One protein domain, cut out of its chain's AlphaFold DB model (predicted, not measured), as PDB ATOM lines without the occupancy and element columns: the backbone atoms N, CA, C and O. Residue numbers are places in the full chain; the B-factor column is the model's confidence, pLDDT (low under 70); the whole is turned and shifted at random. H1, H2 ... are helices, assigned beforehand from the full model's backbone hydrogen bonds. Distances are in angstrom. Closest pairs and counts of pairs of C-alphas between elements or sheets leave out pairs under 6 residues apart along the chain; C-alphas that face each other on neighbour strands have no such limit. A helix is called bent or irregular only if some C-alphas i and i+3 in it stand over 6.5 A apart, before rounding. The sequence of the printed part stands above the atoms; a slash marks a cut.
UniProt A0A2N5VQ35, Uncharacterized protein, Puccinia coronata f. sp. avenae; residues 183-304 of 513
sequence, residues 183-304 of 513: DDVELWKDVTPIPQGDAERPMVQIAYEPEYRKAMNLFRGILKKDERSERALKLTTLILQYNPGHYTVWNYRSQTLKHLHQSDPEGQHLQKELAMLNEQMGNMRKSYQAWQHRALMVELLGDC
ATOM      1  N   ASP A 183     -12.605 -28.565  13.589       95.50
ATOM      2  CA  ASP A 183     -13.512 -28.392  14.727       95.50
ATOM      3  C   ASP A 183     -13.845 -26.914  14.999       95.50
ATOM      4  O   ASP A 183     -14.661 -26.612  15.869       95.50
ATOM      5  N   ASP A 184     -13.272 -25.986  14.226       95.94
ATOM      6  CA  ASP A 184     -13.591 -24.560  14.288       95.94
ATOM      7  C   ASP A 184     -14.993 -24.275  13.715       95.94
ATOM      8  O   ASP A 184     -15.206 -24.116  12.509       95.94
ATOM      9  N   VAL A 185     -15.976 -24.226  14.614       93.50
ATOM     10  CA  VAL A 185     -17.386 -23.999  14.280       93.50
ATOM     11  C   VAL A 185     -17.598 -22.642  13.616       93.50
ATOM     12  O   VAL A 185     -18.386 -22.550  12.677       93.50
ATOM     13  N   GLU A 186     -16.900 -21.594  14.056       95.44
ATOM     14  CA  GLU A 186     -17.073 -20.255  13.490       95.44
ATOM     15  C   GLU A 186     -16.488 -20.161  12.081       95.44
ATOM     16  O   GLU A 186     -17.100 -19.540  11.207       95.44
ATOM     17  N   LEU A 187     -15.354 -20.823  11.835       96.31
ATOM     18  CA  LEU A 187     -14.734 -20.895  10.514       96.31
ATOM     19  C   LEU A 187     -15.594 -21.661   9.505       96.31
ATOM     20  O   LEU A 187     -15.582 -21.303   8.327       96.31
ATOM     21  N   TRP A 188     -16.319 -22.698   9.934       97.06
ATOM     22  CA  TRP A 188     -17.079 -23.587   9.044       97.06
ATOM     23  C   TRP A 188     -18.601 -23.417   9.109       97.06
ATOM     24  O   TRP A 188     -19.310 -24.152   8.421       97.06
ATOM     25  N   LYS A 189     -19.128 -22.446   9.868       96.81
ATOM     26  CA  LYS A 189     -20.578 -22.263  10.088       96.81
ATOM     27  C   LYS A 189     -21.416 -22.146   8.820       96.81
ATOM     28  O   LYS A 189     -22.589 -22.506   8.821       96.81
ATOM     29  N   ASP A 190     -20.842 -21.630   7.736       97.19
ATOM     30  CA  ASP A 190     -21.546 -21.477   6.468       97.19
ATOM     31  C   ASP A 190     -21.505 -22.751   5.608       97.19
ATOM     32  O   ASP A 190     -22.292 -22.868   4.670       97.19
ATOM     33  N   VAL A 191     -20.617 -23.711   5.881       97.50
ATOM     34  CA  VAL A 191     -20.414 -24.926   5.078       97.50
ATOM     35  C   VAL A 191     -21.127 -26.111   5.717       97.50
ATOM     36  O   VAL A 191     -20.826 -26.510   6.833       97.50
ATOM     37  N   THR A 192     -22.030 -26.752   4.974       97.81
ATOM     38  CA  THR A 192     -22.610 -28.037   5.389       97.81
ATOM     39  C   THR A 192     -21.659 -29.185   5.018       97.81
ATOM     40  O   THR A 192     -21.436 -29.400   3.821       97.81
ATOM     41  N   PRO A 193     -21.110 -29.949   5.985       97.81
ATOM     42  CA  PRO A 193     -20.259 -31.099   5.686       97.81
ATOM     43  C   PRO A 193     -21.048 -32.203   4.972       97.81
ATOM     44  O   PRO A 193     -22.194 -32.484   5.322       97.81
ATOM     45  N   ILE A 194     -20.428 -32.869   3.997       98.44
ATOM     46  CA  ILE A 194     -21.065 -33.930   3.204       98.44
ATOM     47  C   ILE A 194     -20.343 -35.260   3.455       98.44
ATOM     48  O   ILE A 194     -19.197 -35.409   3.030       98.44
ATOM     49  N   PRO A 195     -20.983 -36.241   4.120       97.00
ATOM     50  CA  PRO A 195     -20.415 -37.571   4.322       97.00
ATOM     51  C   PRO A 195     -20.058 -38.289   3.015       97.00
ATOM     52  O   PRO A 195     -20.635 -38.029   1.959       97.00
ATOM     53  N   GLN A 196     -19.121 -39.233   3.090       95.50
ATOM     54  CA  GLN A 196     -18.849 -40.141   1.978       95.50
ATOM     55  C   GLN A 196     -20.072 -41.025   1.702       95.50
ATOM     56  O   GLN A 196     -20.558 -41.708   2.601       95.50
ATOM     57  N   GLY A 197     -20.559 -41.017   0.460       91.62
ATOM     58  CA  GLY A 197     -21.678 -41.853   0.022       91.62
ATOM     59  C   GLY A 197     -21.237 -43.267  -0.352       91.62
ATOM     60  O   GLY A 197     -21.297 -43.623  -1.527       91.62
ATOM     61  N   ASP A 198     -20.757 -44.047   0.618       90.75
ATOM     62  CA  ASP A 198     -20.453 -45.468   0.404       90.75
ATOM     63  C   ASP A 198     -21.740 -46.291   0.200       90.75
ATOM     64  O   ASP A 198     -22.818 -45.923   0.670       90.75
ATOM     65  N   ALA A 199     -21.633 -47.425  -0.501       89.00
ATOM     66  CA  ALA A 199     -22.747 -48.363  -0.657       89.00
ATOM     67  C   ALA A 199     -23.158 -48.975   0.695       89.00
ATOM     68  O   ALA A 199     -22.332 -49.095   1.595       89.00
ATOM     69  N   GLU A 200     -24.400 -49.461   0.806       90.56
ATOM     70  CA  GLU A 200     -24.927 -50.096   2.032       90.56
ATOM     71  C   GLU A 200     -24.043 -51.239   2.566       90.56
ATOM     72  O   GLU A 200     -24.010 -51.499   3.767       90.56
ATOM     73  N   ARG A 201     -23.325 -51.931   1.671       92.81
ATOM     74  CA  ARG A 201     -22.369 -52.999   1.996       92.81
ATOM     75  C   ARG A 201     -21.031 -52.736   1.295       92.81
ATOM     76  O   ARG A 201     -20.820 -53.235   0.187       92.81
ATOM     77  N   PRO A 202     -20.137 -51.930   1.887       92.94
ATOM     78  CA  PRO A 202     -18.878 -51.564   1.248       92.94
ATOM     79  C   PRO A 202     -17.883 -52.738   1.265       92.94
ATOM     80  O   PRO A 202     -17.710 -53.401   2.282       92.94
ATOM     81  N   MET A 203     -17.205 -52.999   0.138       91.44
ATOM     82  CA  MET A 203     -16.255 -54.125   0.015       91.44
ATOM     83  C   MET A 203     -14.837 -53.805   0.514       91.44
ATOM     84  O   MET A 203     -14.087 -54.714   0.851       91.44
ATOM     85  N   VAL A 204     -14.461 -52.522   0.543       94.94
ATOM     86  CA  VAL A 204     -13.113 -52.034   0.906       94.94
ATOM     87  C   VAL A 204     -13.206 -50.769   1.762       94.94
ATOM     88  O   VAL A 204     -12.533 -49.770   1.513       94.94
ATOM     89  N   GLN A 205     -14.109 -50.780   2.744       93.81
ATOM     90  CA  GLN A 205     -14.292 -49.633   3.626       93.81
ATOM     91  C   GLN A 205     -13.032 -49.392   4.453       93.81
ATOM     92  O   GLN A 205     -12.547 -50.283   5.147       93.81
ATOM     93  N   ILE A 206     -12.524 -48.166   4.397       95.62
ATOM     94  CA  ILE A 206     -11.381 -47.758   5.203       95.62
ATOM     95  C   ILE A 206     -11.910 -47.195   6.521       95.62
ATOM     96  O   ILE A 206     -12.772 -46.315   6.542       95.62
ATOM     97  N   ALA A 207     -11.371 -47.684   7.634       95.38
ATOM     98  CA  ALA A 207     -11.623 -47.122   8.953       95.38
ATOM     99  C   ALA A 207     -10.827 -45.815   9.121       95.38
ATOM    100  O   ALA A 207      -9.754 -45.798   9.709       95.38
ATOM    101  N   TYR A 208     -11.332 -44.725   8.538       96.06
ATOM    102  CA  TYR A 208     -10.663 -43.424   8.577       96.06
ATOM    103  C   TYR A 208     -10.590 -42.843   9.990       96.06
ATOM    104  O   TYR A 208     -11.602 -42.865  10.706       96.06
ATOM    105  N   GLU A 209      -9.454 -42.210  10.299       96.00
ATOM    106  CA  GLU A 209      -9.292 -41.330  11.458       96.00
ATOM    107  C   GLU A 209     -10.411 -40.275  11.517       96.00
ATOM    108  O   GLU A 209     -10.825 -39.760  10.465       96.00
ATOM    109  N   PRO A 210     -10.927 -39.930  12.714       96.56
ATOM    110  CA  PRO A 210     -12.020 -38.969  12.851       96.56
ATOM    111  C   PRO A 210     -11.709 -37.612  12.215       96.56
ATOM    112  O   PRO A 210     -12.569 -37.056  11.532       96.56
ATOM    113  N   GLU A 211     -10.482 -37.109  12.381       96.81
ATOM    114  CA  GLU A 211     -10.051 -35.838  11.792       96.81
ATOM    115  C   GLU A 211     -10.066 -35.896  10.262       96.81
ATOM    116  O   GLU A 211     -10.710 -35.065   9.624       96.81
ATOM    117  N   TYR A 212      -9.454 -36.923   9.661       97.38
ATOM    118  CA  TYR A 212      -9.465 -37.100   8.207       97.38
ATOM    119  C   TYR A 212     -10.891 -37.206   7.654       97.38
ATOM    120  O   TYR A 212     -11.223 -36.612   6.626       97.38
ATOM    121  N   ARG A 213     -11.771 -37.930   8.355       97.44
ATOM    122  CA  ARG A 213     -13.181 -38.069   7.976       97.44
ATOM    123  C   ARG A 213     -13.908 -36.726   8.007       97.44
ATOM    124  O   ARG A 213     -14.609 -36.404   7.048       97.44
ATOM    125  N   LYS A 214     -13.732 -35.934   9.071       97.69
ATOM    126  CA  LYS A 214     -14.288 -34.574   9.173       97.69
ATOM    127  C   LYS A 214     -13.738 -33.676   8.066       97.69
ATOM    128  O   LYS A 214     -14.526 -33.047   7.362       97.69
ATOM    129  N   ALA A 215     -12.424 -33.697   7.843       98.44
ATOM    130  CA  ALA A 215     -11.764 -32.920   6.800       98.44
ATOM    131  C   ALA A 215     -12.326 -33.244   5.408       98.44
ATOM    132  O   ALA A 215     -12.698 -32.343   4.659       98.44
ATOM    133  N   MET A 216     -12.477 -34.529   5.078       98.50
ATOM    134  CA  MET A 216     -13.057 -34.962   3.805       98.50
ATOM    135  C   MET A 216     -14.545 -34.616   3.675       98.50
ATOM    136  O   MET A 216     -15.015 -34.349   2.568       98.50
ATOM    137  N   ASN A 217     -15.297 -34.592   4.777       98.50
ATOM    138  CA  ASN A 217     -16.695 -34.164   4.751       98.50
ATOM    139  C   ASN A 217     -16.821 -32.660   4.483       98.50
ATOM    140  O   ASN A 217     -17.632 -32.253   3.649       98.50
ATOM    141  N   LEU A 218     -15.992 -31.845   5.141       98.62
ATOM    142  CA  LEU A 218     -15.881 -30.411   4.864       98.62
ATOM    143  C   LEU A 218     -15.430 -30.165   3.422       98.62
ATOM    144  O   LEU A 218     -16.036 -29.356   2.726       98.62
ATOM    145  N   PHE A 219     -14.445 -30.930   2.936       98.62
ATOM    146  CA  PHE A 219     -13.935 -30.830   1.568       98.62
ATOM    147  C   PHE A 219     -15.034 -31.062   0.533       98.62
ATOM    148  O   PHE A 219     -15.182 -30.280  -0.401       98.62
ATOM    149  N   ARG A 220     -15.862 -32.097   0.713       98.62
ATOM    150  CA  ARG A 220     -17.019 -32.336  -0.163       98.62
ATOM    151  C   ARG A 220     -18.043 -31.197  -0.089       98.62
ATOM    152  O   ARG A 220     -18.634 -30.860  -1.112       98.62
ATOM    153  N   GLY A 221     -18.220 -30.588   1.085       98.25
ATOM    154  CA  GLY A 221     -19.063 -29.404   1.285       98.25
ATOM    155  C   GLY A 221     -18.583 -28.183   0.495       98.25
ATOM    156  O   GLY A 221     -19.356 -27.623  -0.285       98.25
ATOM    157  N   ILE A 222     -17.307 -27.804   0.631       98.00
ATOM    158  CA  ILE A 222     -16.727 -26.681  -0.130       98.00
ATOM    159  C   ILE A 222     -16.646 -26.976  -1.629       98.00
ATOM    160  O   ILE A 222     -16.890 -26.084  -2.438       98.00
ATOM    161  N   LEU A 223     -16.402 -28.235  -2.011       97.56
ATOM    162  CA  LEU A 223     -16.387 -28.665  -3.406       97.56
ATOM    163  C   LEU A 223     -17.769 -28.496  -4.048       97.56
ATOM    164  O   LEU A 223     -17.862 -28.013  -5.170       97.56
ATOM    165  N   LYS A 224     -18.851 -28.834  -3.331       97.50
ATOM    166  CA  LYS A 224     -20.230 -28.627  -3.807       97.50
ATOM    167  C   LYS A 224     -20.572 -27.143  -3.987       97.50
ATOM    168  O   LYS A 224     -21.371 -26.816  -4.859       97.50
ATOM    169  N   LYS A 225     -20.000 -26.268  -3.158       96.69
ATOM    170  CA  LYS A 225     -20.155 -24.808  -3.253       96.69
ATOM    171  C   LYS A 225     -19.244 -24.152  -4.297       96.69
ATOM    172  O   LYS A 225     -19.413 -22.966  -4.550       96.69
ATOM    173  N   ASP A 226     -18.283 -24.895  -4.846       96.31
ATOM    174  CA  ASP A 226     -17.194 -24.378  -5.681       96.31
ATOM    175  C   ASP A 226     -16.419 -23.214  -5.027       96.31
ATOM    176  O   ASP A 226     -16.008 -22.256  -5.676       96.31
ATOM    177  N   GLU A 227     -16.219 -23.274  -3.708       97.44
ATOM    178  CA  GLU A 227     -15.525 -22.209  -2.978       97.44
ATOM    179  C   GLU A 227     -14.029 -22.176  -3.331       97.44
ATOM    180  O   GLU A 227     -13.371 -23.211  -3.308       97.44
ATOM    181  N   ARG A 228     -13.451 -20.999  -3.601       97.62
ATOM    182  CA  ARG A 228     -12.028 -20.832  -3.951       97.62
ATOM    183  C   ARG A 228     -11.334 -19.862  -2.991       97.62
ATOM    184  O   ARG A 228     -11.091 -18.712  -3.328       97.62
ATOM    185  N   SER A 229     -11.051 -20.321  -1.774       97.38
ATOM    186  CA  SER A 229     -10.591 -19.473  -0.664       97.38
ATOM    187  C   SER A 229      -9.278 -19.948  -0.030       97.38
ATOM    188  O   SER A 229      -8.854 -21.094  -0.201       97.38
ATOM    189  N   GLU A 230      -8.655 -19.098   0.793       96.62
ATOM    190  CA  GLU A 230      -7.487 -19.489   1.593       96.62
ATOM    191  C   GLU A 230      -7.806 -20.594   2.616       96.62
ATOM    192  O   GLU A 230      -6.990 -21.492   2.836       96.62
ATOM    193  N   ARG A 231      -9.002 -20.591   3.230       97.00
ATOM    194  CA  ARG A 231      -9.396 -21.665   4.166       97.00
ATOM    195  C   ARG A 231      -9.539 -23.015   3.458       97.00
ATOM    196  O   ARG A 231      -9.197 -24.045   4.038       97.00
ATOM    197  N   ALA A 232      -9.938 -23.017   2.184       98.12
ATOM    198  CA  ALA A 232      -9.927 -24.217   1.355       98.12
ATOM    199  C   ALA A 232      -8.495 -24.741   1.125       98.12
ATOM    200  O   ALA A 232      -8.268 -25.955   1.147       98.12
ATOM    201  N   LEU A 233      -7.499 -23.858   0.978       97.94
ATOM    202  CA  LEU A 233      -6.091 -24.270   0.925       97.94
ATOM    203  C   LEU A 233      -5.640 -24.900   2.249       97.94
ATOM    204  O   LEU A 233      -5.050 -25.976   2.229       97.94
ATOM    205  N   LYS A 234      -5.971 -24.312   3.404       97.00
ATOM    206  CA  LYS A 234      -5.638 -24.913   4.712       97.00
ATOM    207  C   LYS A 234      -6.234 -26.318   4.863       97.00
ATOM    208  O   LYS A 234      -5.520 -27.257   5.213       97.00
ATOM    209  N   LEU A 235      -7.513 -26.483   4.515       98.38
ATOM    210  CA  LEU A 235      -8.195 -27.777   4.584       98.38
ATOM    211  C   LEU A 235      -7.562 -28.818   3.652       98.38
ATOM    212  O   LEU A 235      -7.346 -29.963   4.043       98.38
ATOM    213  N   THR A 236      -7.252 -28.432   2.413       98.06
ATOM    214  CA  THR A 236      -6.628 -29.361   1.462       98.06
ATOM    215  C   THR A 236      -5.200 -29.731   1.857       98.06
ATOM    216  O   THR A 236      -4.821 -30.876   1.636       98.06
ATOM    217  N   THR A 237      -4.440 -28.842   2.508       96.19
ATOM    218  CA  THR A 237      -3.129 -29.191   3.083       96.19
ATOM    219  C   THR A 237      -3.267 -30.320   4.103       96.19
ATOM    220  O   THR A 237      -2.574 -31.328   3.981       96.19
ATOM    221  N   LEU A 238      -4.202 -30.197   5.054       95.94
ATOM    222  CA  LEU A 238      -4.466 -31.234   6.058       95.94
ATOM    223  C   LEU A 238      -4.798 -32.578   5.394       95.94
ATOM    224  O   LEU A 238      -4.215 -33.609   5.713       95.94
ATOM    225  N   ILE A 239      -5.693 -32.576   4.403       97.31
ATOM    226  CA  ILE A 239      -6.088 -33.802   3.693       97.31
ATOM    227  C   ILE A 239      -4.900 -34.452   2.970       97.31
ATOM    228  O   ILE A 239      -4.781 -35.679   2.962       97.31
ATOM    229  N   LEU A 240      -4.019 -33.650   2.368       95.75
ATOM    230  CA  LEU A 240      -2.849 -34.140   1.639       95.75
ATOM    231  C   LEU A 240      -1.746 -34.668   2.562       95.75
ATOM    232  O   LEU A 240      -1.001 -35.551   2.143       95.75
ATOM    233  N   GLN A 241      -1.673 -34.207   3.812       92.88
ATOM    234  CA  GLN A 241      -0.799 -34.807   4.827       92.88
ATOM    235  C   GLN A 241      -1.216 -36.251   5.152       92.88
ATOM    236  O   GLN A 241      -0.351 -37.110   5.308       92.88
ATOM    237  N   TYR A 242      -2.522 -36.541   5.172       93.81
ATOM    238  CA  TYR A 242      -3.038 -37.907   5.331       93.81
ATOM    239  C   TYR A 242      -2.927 -38.743   4.049       93.81
ATOM    240  O   TYR A 242      -2.589 -39.924   4.098       93.81
ATOM    241  N   ASN A 243      -3.253 -38.156   2.895       94.50
ATOM    242  CA  ASN A 243      -3.277 -38.861   1.615       94.50
ATOM    243  C   ASN A 243      -2.681 -38.001   0.485       94.50
ATOM    244  O   ASN A 243      -3.423 -37.388  -0.293       94.50
ATOM    245  N   PRO A 244      -1.346 -38.013   0.313       93.94
ATOM    246  CA  PRO A 244      -0.678 -37.234  -0.727       93.94
ATOM    247  C   PRO A 244      -0.950 -37.758  -2.147       93.94
ATOM    248  O   PRO A 244      -0.569 -37.108  -3.121       93.94
ATOM    249  N   GLY A 245      -1.603 -38.918  -2.288       94.19
ATOM    250  CA  GLY A 245      -2.032 -39.489  -3.566       94.19
ATOM    251  C   GLY A 245      -3.431 -39.048  -4.018       94.19
ATOM    252  O   GLY A 245      -3.881 -39.457  -5.091       94.19
ATOM    253  N   HIS A 246      -4.147 -38.228  -3.237       96.75
ATOM    254  CA  HIS A 246      -5.528 -37.854  -3.550       96.75
ATOM    255  C   HIS A 246      -5.613 -36.819  -4.689       96.75
ATOM    256  O   HIS A 246      -5.701 -35.611  -4.473       96.75
ATOM    257  N   TYR A 247      -5.662 -37.289  -5.936       97.56
ATOM    258  CA  TYR A 247      -5.616 -36.429  -7.127       97.56
ATOM    259  C   TYR A 247      -6.769 -35.413  -7.235       97.56
ATOM    260  O   TYR A 247      -6.545 -34.303  -7.708       97.56
ATOM    261  N   THR A 248      -7.984 -35.733  -6.772       97.88
ATOM    262  CA  THR A 248      -9.103 -34.766  -6.764       97.88
ATOM    263  C   THR A 248      -8.806 -33.554  -5.882       97.88
ATOM    264  O   THR A 248      -9.115 -32.428  -6.267       97.88
ATOM    265  N   VAL A 249      -8.178 -33.778  -4.725       98.31
ATOM    266  CA  VAL A 249      -7.800 -32.722  -3.779       98.31
ATOM    267  C   VAL A 249      -6.699 -31.859  -4.385       98.31
ATOM    268  O   VAL A 249      -6.826 -30.640  -4.376       98.31
ATOM    269  N   TRP A 250      -5.686 -32.471  -5.009       98.00
ATOM    270  CA  TRP A 250      -4.656 -31.740  -5.757       98.00
ATOM    271  C   TRP A 250      -5.232 -30.906  -6.901       98.00
ATOM    272  O   TRP A 250      -4.875 -29.742  -7.045       98.00
ATOM    273  N   ASN A 251      -6.140 -31.466  -7.704       98.12
ATOM    274  CA  ASN A 251      -6.766 -30.729  -8.798       98.12
ATOM    275  C   ASN A 251      -7.572 -29.529  -8.279       98.12
ATOM    276  O   ASN A 251      -7.427 -28.420  -8.791       98.12
ATOM    277  N   TYR A 252      -8.385 -29.735  -7.241       98.56
ATOM    278  CA  TYR A 252      -9.141 -28.652  -6.622       98.56
ATOM    279  C   TYR A 252      -8.210 -27.577  -6.044       98.56
ATOM    280  O   TYR A 252      -8.410 -26.397  -6.320       98.56
ATOM    281  N   ARG A 253      -7.142 -27.977  -5.340       98.38
ATOM    282  CA  ARG A 253      -6.111 -27.072  -4.812       98.38
ATOM    283  C   ARG A 253      -5.452 -26.240  -5.917       98.38
ATOM    284  O   ARG A 253      -5.401 -25.021  -5.794       98.38
ATOM    285  N   SER A 254      -5.028 -26.867  -7.019       98.19
ATOM    286  CA  SER A 254      -4.465 -26.178  -8.193       98.19
ATOM    287  C   SER A 254      -5.417 -25.135  -8.769       98.19
ATOM    288  O   SER A 254      -5.004 -24.032  -9.106       98.19
ATOM    289  N   GLN A 255      -6.698 -25.478  -8.905       98.19
ATOM    290  CA  GLN A 255      -7.710 -24.558  -9.424       98.19
ATOM    291  C   GLN A 255      -7.978 -23.396  -8.454       98.19
ATOM    292  O   GLN A 255      -8.131 -22.263  -8.898       98.19
ATOM    293  N   THR A 256      -7.978 -23.652  -7.143       98.44
ATOM    294  CA  THR A 256      -8.095 -22.603  -6.121       98.44
ATOM    295  C   THR A 256      -6.905 -21.647  -6.165       98.44
ATOM    296  O   THR A 256      -7.109 -20.440  -6.179       98.44
ATOM    297  N   LEU A 257      -5.675 -22.156  -6.283       98.31
ATOM    298  CA  LEU A 257      -4.481 -21.315  -6.432       98.31
ATOM    299  C   LEU A 257      -4.500 -20.503  -7.731       98.31
ATOM    300  O   LEU A 257      -4.195 -19.315  -7.702       98.31
ATOM    301  N   LYS A 258      -4.932 -21.102  -8.848       97.19
ATOM    302  CA  LYS A 258      -5.145 -20.377 -10.111       97.19
ATOM    303  C   LYS A 258      -6.146 -19.236  -9.960       97.19
ATOM    304  O   LYS A 258      -5.903 -18.162 -10.492       97.19
ATOM    305  N   HIS A 259      -7.256 -19.466  -9.258       96.94
ATOM    306  CA  HIS A 259      -8.257 -18.434  -9.004       96.94
ATOM    307  C   HIS A 259      -7.688 -17.294  -8.154       96.94
ATOM    308  O   HIS A 259      -7.763 -16.142  -8.559       96.94
ATOM    309  N   LEU A 260      -7.056 -17.613  -7.020       96.81
ATOM    310  CA  LEU A 260      -6.474 -16.607  -6.123       96.81
ATOM    311  C   LEU A 260      -5.366 -15.794  -6.808       96.81
ATOM    312  O   LEU A 260      -5.261 -14.587  -6.592       96.81
ATOM    313  N   HIS A 261      -4.589 -16.432  -7.687       95.69
ATOM    314  CA  HIS A 261      -3.539 -15.768  -8.453       95.69
ATOM    315  C   HIS A 261      -4.071 -14.676  -9.398       95.69
ATOM    316  O   HIS A 261      -3.373 -13.696  -9.635       95.69
ATOM    317  N   GLN A 262      -5.322 -14.765  -9.875       95.06
ATOM    318  CA  GLN A 262      -5.924 -13.730 -10.738       95.06
ATOM    319  C   GLN A 262      -5.958 -12.347 -10.069       95.06
ATOM    320  O   GLN A 262      -5.917 -11.331 -10.758       95.06
ATOM    321  N   SER A 263      -6.028 -12.312  -8.737       94.44
ATOM    322  CA  SER A 263      -6.016 -11.095  -7.919       94.44
ATOM    323  C   SER A 263      -4.695 -10.863  -7.170       94.44
ATOM    324  O   SER A 263      -4.611  -9.948  -6.357       94.44
ATOM    325  N   ASP A 264      -3.673 -11.683  -7.418       93.19
ATOM    326  CA  ASP A 264      -2.375 -11.656  -6.734       93.19
ATOM    327  C   ASP A 264      -1.242 -11.575  -7.773       93.19
ATOM    328  O   ASP A 264      -0.641 -12.601  -8.117       93.19
ATOM    329  N   PRO A 265      -0.971 -10.364  -8.306       86.19
ATOM    330  CA  PRO A 265      -0.027 -10.164  -9.408       86.19
ATOM    331  C   PRO A 265       1.420 -10.509  -9.033       86.19
ATOM    332  O   PRO A 265       2.194 -10.905  -9.897       86.19
ATOM    333  N   GLU A 266       1.773 -10.419  -7.749       91.31
ATOM    334  CA  GLU A 266       3.103 -10.775  -7.230       91.31
ATOM    335  C   GLU A 266       3.248 -12.290  -6.966       91.31
ATOM    336  O   GLU A 266       4.322 -12.778  -6.601       91.31
ATOM    337  N   GLY A 267       2.163 -13.060  -7.117       94.88
ATOM    338  CA  GLY A 267       2.159 -14.509  -6.937       94.88
ATOM    339  C   GLY A 267       2.461 -14.959  -5.506       94.88
ATOM    340  O   GLY A 267       3.011 -16.045  -5.314       94.88
ATOM    341  N   GLN A 268       2.111 -14.167  -4.488       95.94
ATOM    342  CA  GLN A 268       2.340 -14.497  -3.076       95.94
ATOM    343  C   GLN A 268       1.742 -15.855  -2.678       95.94
ATOM    344  O   GLN A 268       2.367 -16.606  -1.927       95.94
ATOM    345  N   HIS A 269       0.560 -16.208  -3.187       96.38
ATOM    346  CA  HIS A 269      -0.071 -17.506  -2.932       96.38
ATOM    347  C   HIS A 269       0.723 -18.661  -3.546       96.38
ATOM    348  O   HIS A 269       0.904 -19.688  -2.896       96.38
ATOM    349  N   LEU A 270       1.237 -18.488  -4.767       97.69
ATOM    350  CA  LEU A 270       2.054 -19.499  -5.445       97.69
ATOM    351  C   LEU A 270       3.410 -19.670  -4.751       97.69
ATOM    352  O   LEU A 270       3.872 -20.791  -4.561       97.69
ATOM    353  N   GLN A 271       4.029 -18.576  -4.301       96.75
ATOM    354  CA  GLN A 271       5.277 -18.629  -3.539       96.75
ATOM    355  C   GLN A 271       5.090 -19.328  -2.184       96.75
ATOM    356  O   GLN A 271       5.906 -20.176  -1.814       96.75
ATOM    357  N   LYS A 272       3.996 -19.031  -1.467       96.38
ATOM    358  CA  LYS A 272       3.615 -19.752  -0.239       96.38
ATOM    359  C   LYS A 272       3.365 -21.237  -0.515       96.38
ATOM    360  O   LYS A 272       3.783 -22.072   0.284       96.38
ATOM    361  N   GLU A 273       2.743 -21.575  -1.645       97.19
ATOM    362  CA  GLU A 273       2.531 -22.968  -2.046       97.19
ATOM    363  C   GLU A 273       3.852 -23.701  -2.283       97.19
ATOM    364  O   GLU A 273       4.066 -24.784  -1.743       97.19
ATOM    365  N   LEU A 274       4.771 -23.103  -3.045       96.94
ATOM    366  CA  LEU A 274       6.092 -23.677  -3.293       96.94
ATOM    367  C   LEU A 274       6.892 -23.844  -1.995       96.94
ATOM    368  O   LEU A 274       7.583 -24.850  -1.836       96.94
ATOM    369  N   ALA A 275       6.770 -22.908  -1.049       95.12
ATOM    370  CA  ALA A 275       7.380 -23.027   0.273       95.12
ATOM    371  C   ALA A 275       6.787 -24.195   1.082       95.12
ATOM    372  O   ALA A 275       7.542 -24.990   1.642       95.12
ATOM    373  N   MET A 276       5.459 -24.355   1.080       93.94
ATOM    374  CA  MET A 276       4.791 -25.499   1.711       93.94
ATOM    375  C   MET A 276       5.244 -26.820   1.080       93.94
ATOM    376  O   MET A 276       5.599 -27.759   1.794       93.94
ATOM    377  N   LEU A 277       5.314 -26.883  -0.254       94.19
ATOM    378  CA  LEU A 277       5.839 -28.051  -0.953       94.19
ATOM    379  C   LEU A 277       7.279 -28.334  -0.521       94.19
ATOM    380  O   LEU A 277       7.571 -29.472  -0.180       94.19
ATOM    381  N   ASN A 278       8.164 -27.333  -0.466       92.31
ATOM    382  CA  ASN A 278       9.554 -27.516  -0.027       92.31
ATOM    383  C   ASN A 278       9.648 -28.169   1.362       92.31
ATOM    384  O   ASN A 278      10.463 -29.073   1.564       92.31
ATOM    385  N   GLU A 279       8.797 -27.747   2.297       89.81
ATOM    386  CA  GLU A 279       8.721 -28.312   3.644       89.81
ATOM    387  C   GLU A 279       8.190 -29.756   3.629       89.81
ATOM    388  O   GLU A 279       8.780 -30.659   4.229       89.81
ATOM    389  N   GLN A 280       7.109 -30.005   2.886       85.81
ATOM    390  CA  GLN A 280       6.390 -31.282   2.896       85.81
ATOM    391  C   GLN A 280       6.913 -32.310   1.885       85.81
ATOM    392  O   GLN A 280       6.542 -33.487   1.951       85.81
ATOM    393  N   MET A 281       7.830 -31.928   0.991       81.56
ATOM    394  CA  MET A 281       8.396 -32.822  -0.020       81.56
ATOM    395  C   MET A 281       9.052 -34.053   0.599       81.56
ATOM    396  O   MET A 281       9.030 -35.111  -0.019       81.56
ATOM    397  N   GLY A 282       9.584 -33.982   1.824       77.69
ATOM    398  CA  GLY A 282      10.087 -35.172   2.521       77.69
ATOM    399  C   GLY A 282       9.044 -36.299   2.599       77.69
ATOM    400  O   GLY A 282       9.363 -37.455   2.308       77.69
ATOM    401  N   ASN A 283       7.792 -35.936   2.886       79.31
ATOM    402  CA  ASN A 283       6.655 -36.850   2.997       79.31
ATOM    403  C   ASN A 283       6.000 -37.128   1.632       79.31
ATOM    404  O   ASN A 283       5.500 -38.226   1.394       79.31
ATOM    405  N   MET A 284       6.044 -36.162   0.709       84.69
ATOM    406  CA  MET A 284       5.347 -36.230  -0.583       84.69
ATOM    407  C   MET A 284       6.237 -36.609  -1.780       84.69
ATOM    408  O   MET A 284       5.733 -36.756  -2.888       84.69
ATOM    409  N   ARG A 285       7.545 -36.841  -1.599       80.81
ATOM    410  CA  ARG A 285       8.529 -37.071  -2.688       80.81
ATOM    411  C   ARG A 285       8.245 -38.242  -3.628       80.81
ATOM    412  O   ARG A 285       8.874 -38.330  -4.679       80.81
ATOM    413  N   LYS A 286       7.366 -39.172  -3.252       83.88
ATOM    414  CA  LYS A 286       6.938 -40.299  -4.103       83.88
ATOM    415  C   LYS A 286       5.510 -40.132  -4.643       83.88
ATOM    416  O   LYS A 286       4.971 -41.059  -5.235       83.88
ATOM    417  N   SER A 287       4.881 -38.977  -4.415       91.81
ATOM    418  CA  SER A 287       3.575 -38.638  -4.981       91.81
ATOM    419  C   SER A 287       3.756 -38.052  -6.376       91.81
ATOM    420  O   SER A 287       4.352 -36.988  -6.531       91.81
ATOM    421  N   TYR A 288       3.189 -38.710  -7.388       94.06
ATOM    422  CA  TYR A 288       3.104 -38.165  -8.747       94.06
ATOM    423  C   TYR A 288       2.430 -36.789  -8.757       94.06
ATOM    424  O   TYR A 288       2.851 -35.883  -9.473       94.06
ATOM    425  N   GLN A 289       1.385 -36.636  -7.944       95.25
ATOM    426  CA  GLN A 289       0.557 -35.443  -7.923       95.25
ATOM    427  C   GLN A 289       1.306 -34.245  -7.338       95.25
ATOM    428  O   GLN A 289       1.169 -33.153  -7.874       95.25
ATOM    429  N   ALA A 290       2.135 -34.444  -6.308       94.94
ATOM    430  CA  ALA A 290       2.936 -33.367  -5.721       94.94
ATOM    431  C   ALA A 290       3.949 -32.788  -6.725       94.94
ATOM    432  O   ALA A 290       4.060 -31.571  -6.859       94.94
ATOM    433  N   TRP A 291       4.637 -33.647  -7.485       95.94
ATOM    434  CA  TRP A 291       5.585 -33.206  -8.518       95.94
ATOM    435  C   TRP A 291       4.890 -32.483  -9.673       95.94
ATOM    436  O   TRP A 291       5.346 -31.421 -10.093       95.94
ATOM    437  N   GLN A 292       3.750 -33.004 -10.140       95.75
ATOM    438  CA  GLN A 292       2.952 -32.329 -11.163       95.75
ATOM    439  C   GLN A 292       2.402 -30.985 -10.665       95.75
ATOM    440  O   GLN A 292       2.363 -30.011 -11.416       95.75
ATOM    441  N   HIS A 293       1.973 -30.921  -9.403       97.25
ATOM    442  CA  HIS A 293       1.474 -29.692  -8.799       97.25
ATOM    443  C   HIS A 293       2.578 -28.641  -8.716       97.25
ATOM    444  O   HIS A 293       2.360 -27.512  -9.146       97.25
ATOM    445  N   ARG A 294       3.784 -29.023  -8.276       97.25
ATOM    446  CA  ARG A 294       4.948 -28.134  -8.280       97.25
ATOM    447  C   ARG A 294       5.245 -27.584  -9.674       97.25
ATOM    448  O   ARG A 294       5.373 -26.374  -9.814       97.25
ATOM    449  N   ALA A 295       5.303 -28.448 -10.693       96.94
ATOM    450  CA  ALA A 295       5.531 -28.035 -12.079       96.94
ATOM    451  C   ALA A 295       4.527 -26.962 -12.526       96.94
ATOM    452  O   ALA A 295       4.919 -25.926 -13.050       96.94
ATOM    453  N   LEU A 296       3.243 -27.173 -12.223       97.31
ATOM    454  CA  LEU A 296       2.186 -26.212 -12.523       97.31
ATOM    455  C   LEU A 296       2.340 -24.896 -11.742       97.31
ATOM    456  O   LEU A 296       2.063 -23.838 -12.294       97.31
ATOM    457  N   MET A 297       2.746 -24.939 -10.469       97.69
ATOM    458  CA  MET A 297       2.944 -23.719  -9.674       97.69
ATOM    459  C   MET A 297       4.103 -22.879 -10.215       97.69
ATOM    460  O   MET A 297       3.973 -21.663 -10.308       97.69
ATOM    461  N   VAL A 298       5.201 -23.525 -10.618       97.38
ATOM    462  CA  VAL A 298       6.351 -22.869 -11.261       97.38
ATOM    463  C   VAL A 298       5.954 -22.268 -12.611       97.38
ATOM    464  O   VAL A 298       6.317 -21.134 -12.911       97.38
ATOM    465  N   GLU A 299       5.168 -22.993 -13.411       96.19
ATOM    466  CA  GLU A 299       4.647 -22.496 -14.688       96.19
ATOM    467  C   GLU A 299       3.760 -21.259 -14.503       96.19
ATOM    468  O   GLU A 299       3.959 -20.262 -15.191       96.19
ATOM    469  N   LEU A 300       2.822 -21.299 -13.549       95.56
ATOM    470  CA  LEU A 300       1.935 -20.171 -13.251       95.56
ATOM    471  C   LEU A 300       2.692 -18.955 -12.717       95.56
ATOM    472  O   LEU A 300       2.367 -17.836 -13.090       95.56
ATOM    473  N   LEU A 301       3.694 -19.175 -11.862       95.75
ATOM    474  CA  LEU A 301       4.525 -18.101 -11.321       95.75
ATOM    475  C   LEU A 301       5.413 -17.462 -12.403       95.75
ATOM    476  O   LEU A 301       5.817 -16.312 -12.264       95.75
ATOM    477  N   GLY A 302       5.744 -18.204 -13.464       94.81
ATOM    478  CA  GLY A 302       6.660 -17.749 -14.512       94.81
ATOM    479  C   GLY A 302       8.127 -17.665 -14.069       94.81
ATOM    480  O   GLY A 302       8.956 -17.122 -14.799       94.81
ATOM    481  N   ASP A 303       8.469 -18.219 -12.899       94.44
ATOM    482  CA  ASP A 303       9.809 -18.175 -12.309       94.44
ATOM    483  C   ASP A 303      10.328 -19.582 -11.983       94.44
ATOM    484  O   ASP A 303       9.888 -20.225 -11.031       94.44
ATOM    485  N   CYS A 304      11.310 -20.039 -12.762       95.69
ATOM    486  CA  CYS A 304      12.004 -21.313 -12.570       95.69
ATOM    487  C   CYS A 304      13.391 -21.165 -11.913       95.69
ATOM    488  O   CYS A 304      14.141 -22.141 -11.848       95.69
TER     489      CYS A 304
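Overview. This is residues 183 to 304 of the 513 residues of an uncharacterized protein of Puccinia coronata f. sp. avenae (UniProt A0A2N5VQ35). Four helices, H3 to H6, stand side by side in an up-and-down bundle, each running against the one before, with H3 and H5 in one layer and H4 and H6 in the other. H2 packs on H3 at one side of the bundle, short H1 packs on no helix, and residues 197 to 207 stick out. The printed part has 122 residues, with six named helices in the order H1 to H6 and no named strand. The class is all helix, and the whole is compact, with a radius of gyration of the C-alphas of 15.3 A and spans of 49 by 34 by 21 A.

Arrangement. H1, residues 185 to 188, is only just apart from H2, residues 210 to 225, at 8.1 A. H2 forms a hairpin with H3, residues 230 to 242, at a steep tilt of 41 degrees; the closest C-alphas, of Ala 215 and Ile 239, are 6.5 A apart. The hub, H4, residues 247 to 261, forms a hairpin with H3, closest at C-alphas 236 and 249, 6.3 A. With residues 257 to 261 alone H4 touches H5, residues 268 to 284, a hairpin closest at C-alphas 261 and 269, 6.7 A. H5 and H6, residues 288 to 301, form a hairpin, closest at C-alphas 270 and 297, 6.0 A. H4 and H6 touch, the same way at a shallow tilt of 11 degrees, closest at C-alphas 247 and 289, 6.3 A. In H2, H3, H4 and H6 every O i to N i+4 pair is within hydrogen-bond range, in H5 11 of 13; H1 is too short for one.

Along the chain. H1 begins at C-alpha 185, (-17.386, -23.999, 14.280). H2 is 22.9 A long, H4 20.8 A and H5 22.1 A. H5 has a kink of 42 degrees near residue 278 and is irregular, C-alphas 279 and 282 being 7.1 A apart. H6 ends at C-alpha 301, (4.525, -18.101, -11.321).

Size, cuts and confidence. The farthest C-alphas, of Arg 201 and Glu 266, are 50.2 A apart. The link from H1 to H2 is long, 21 residues. The printed part has no cut, and no printed residue is under 70 in pLDDT.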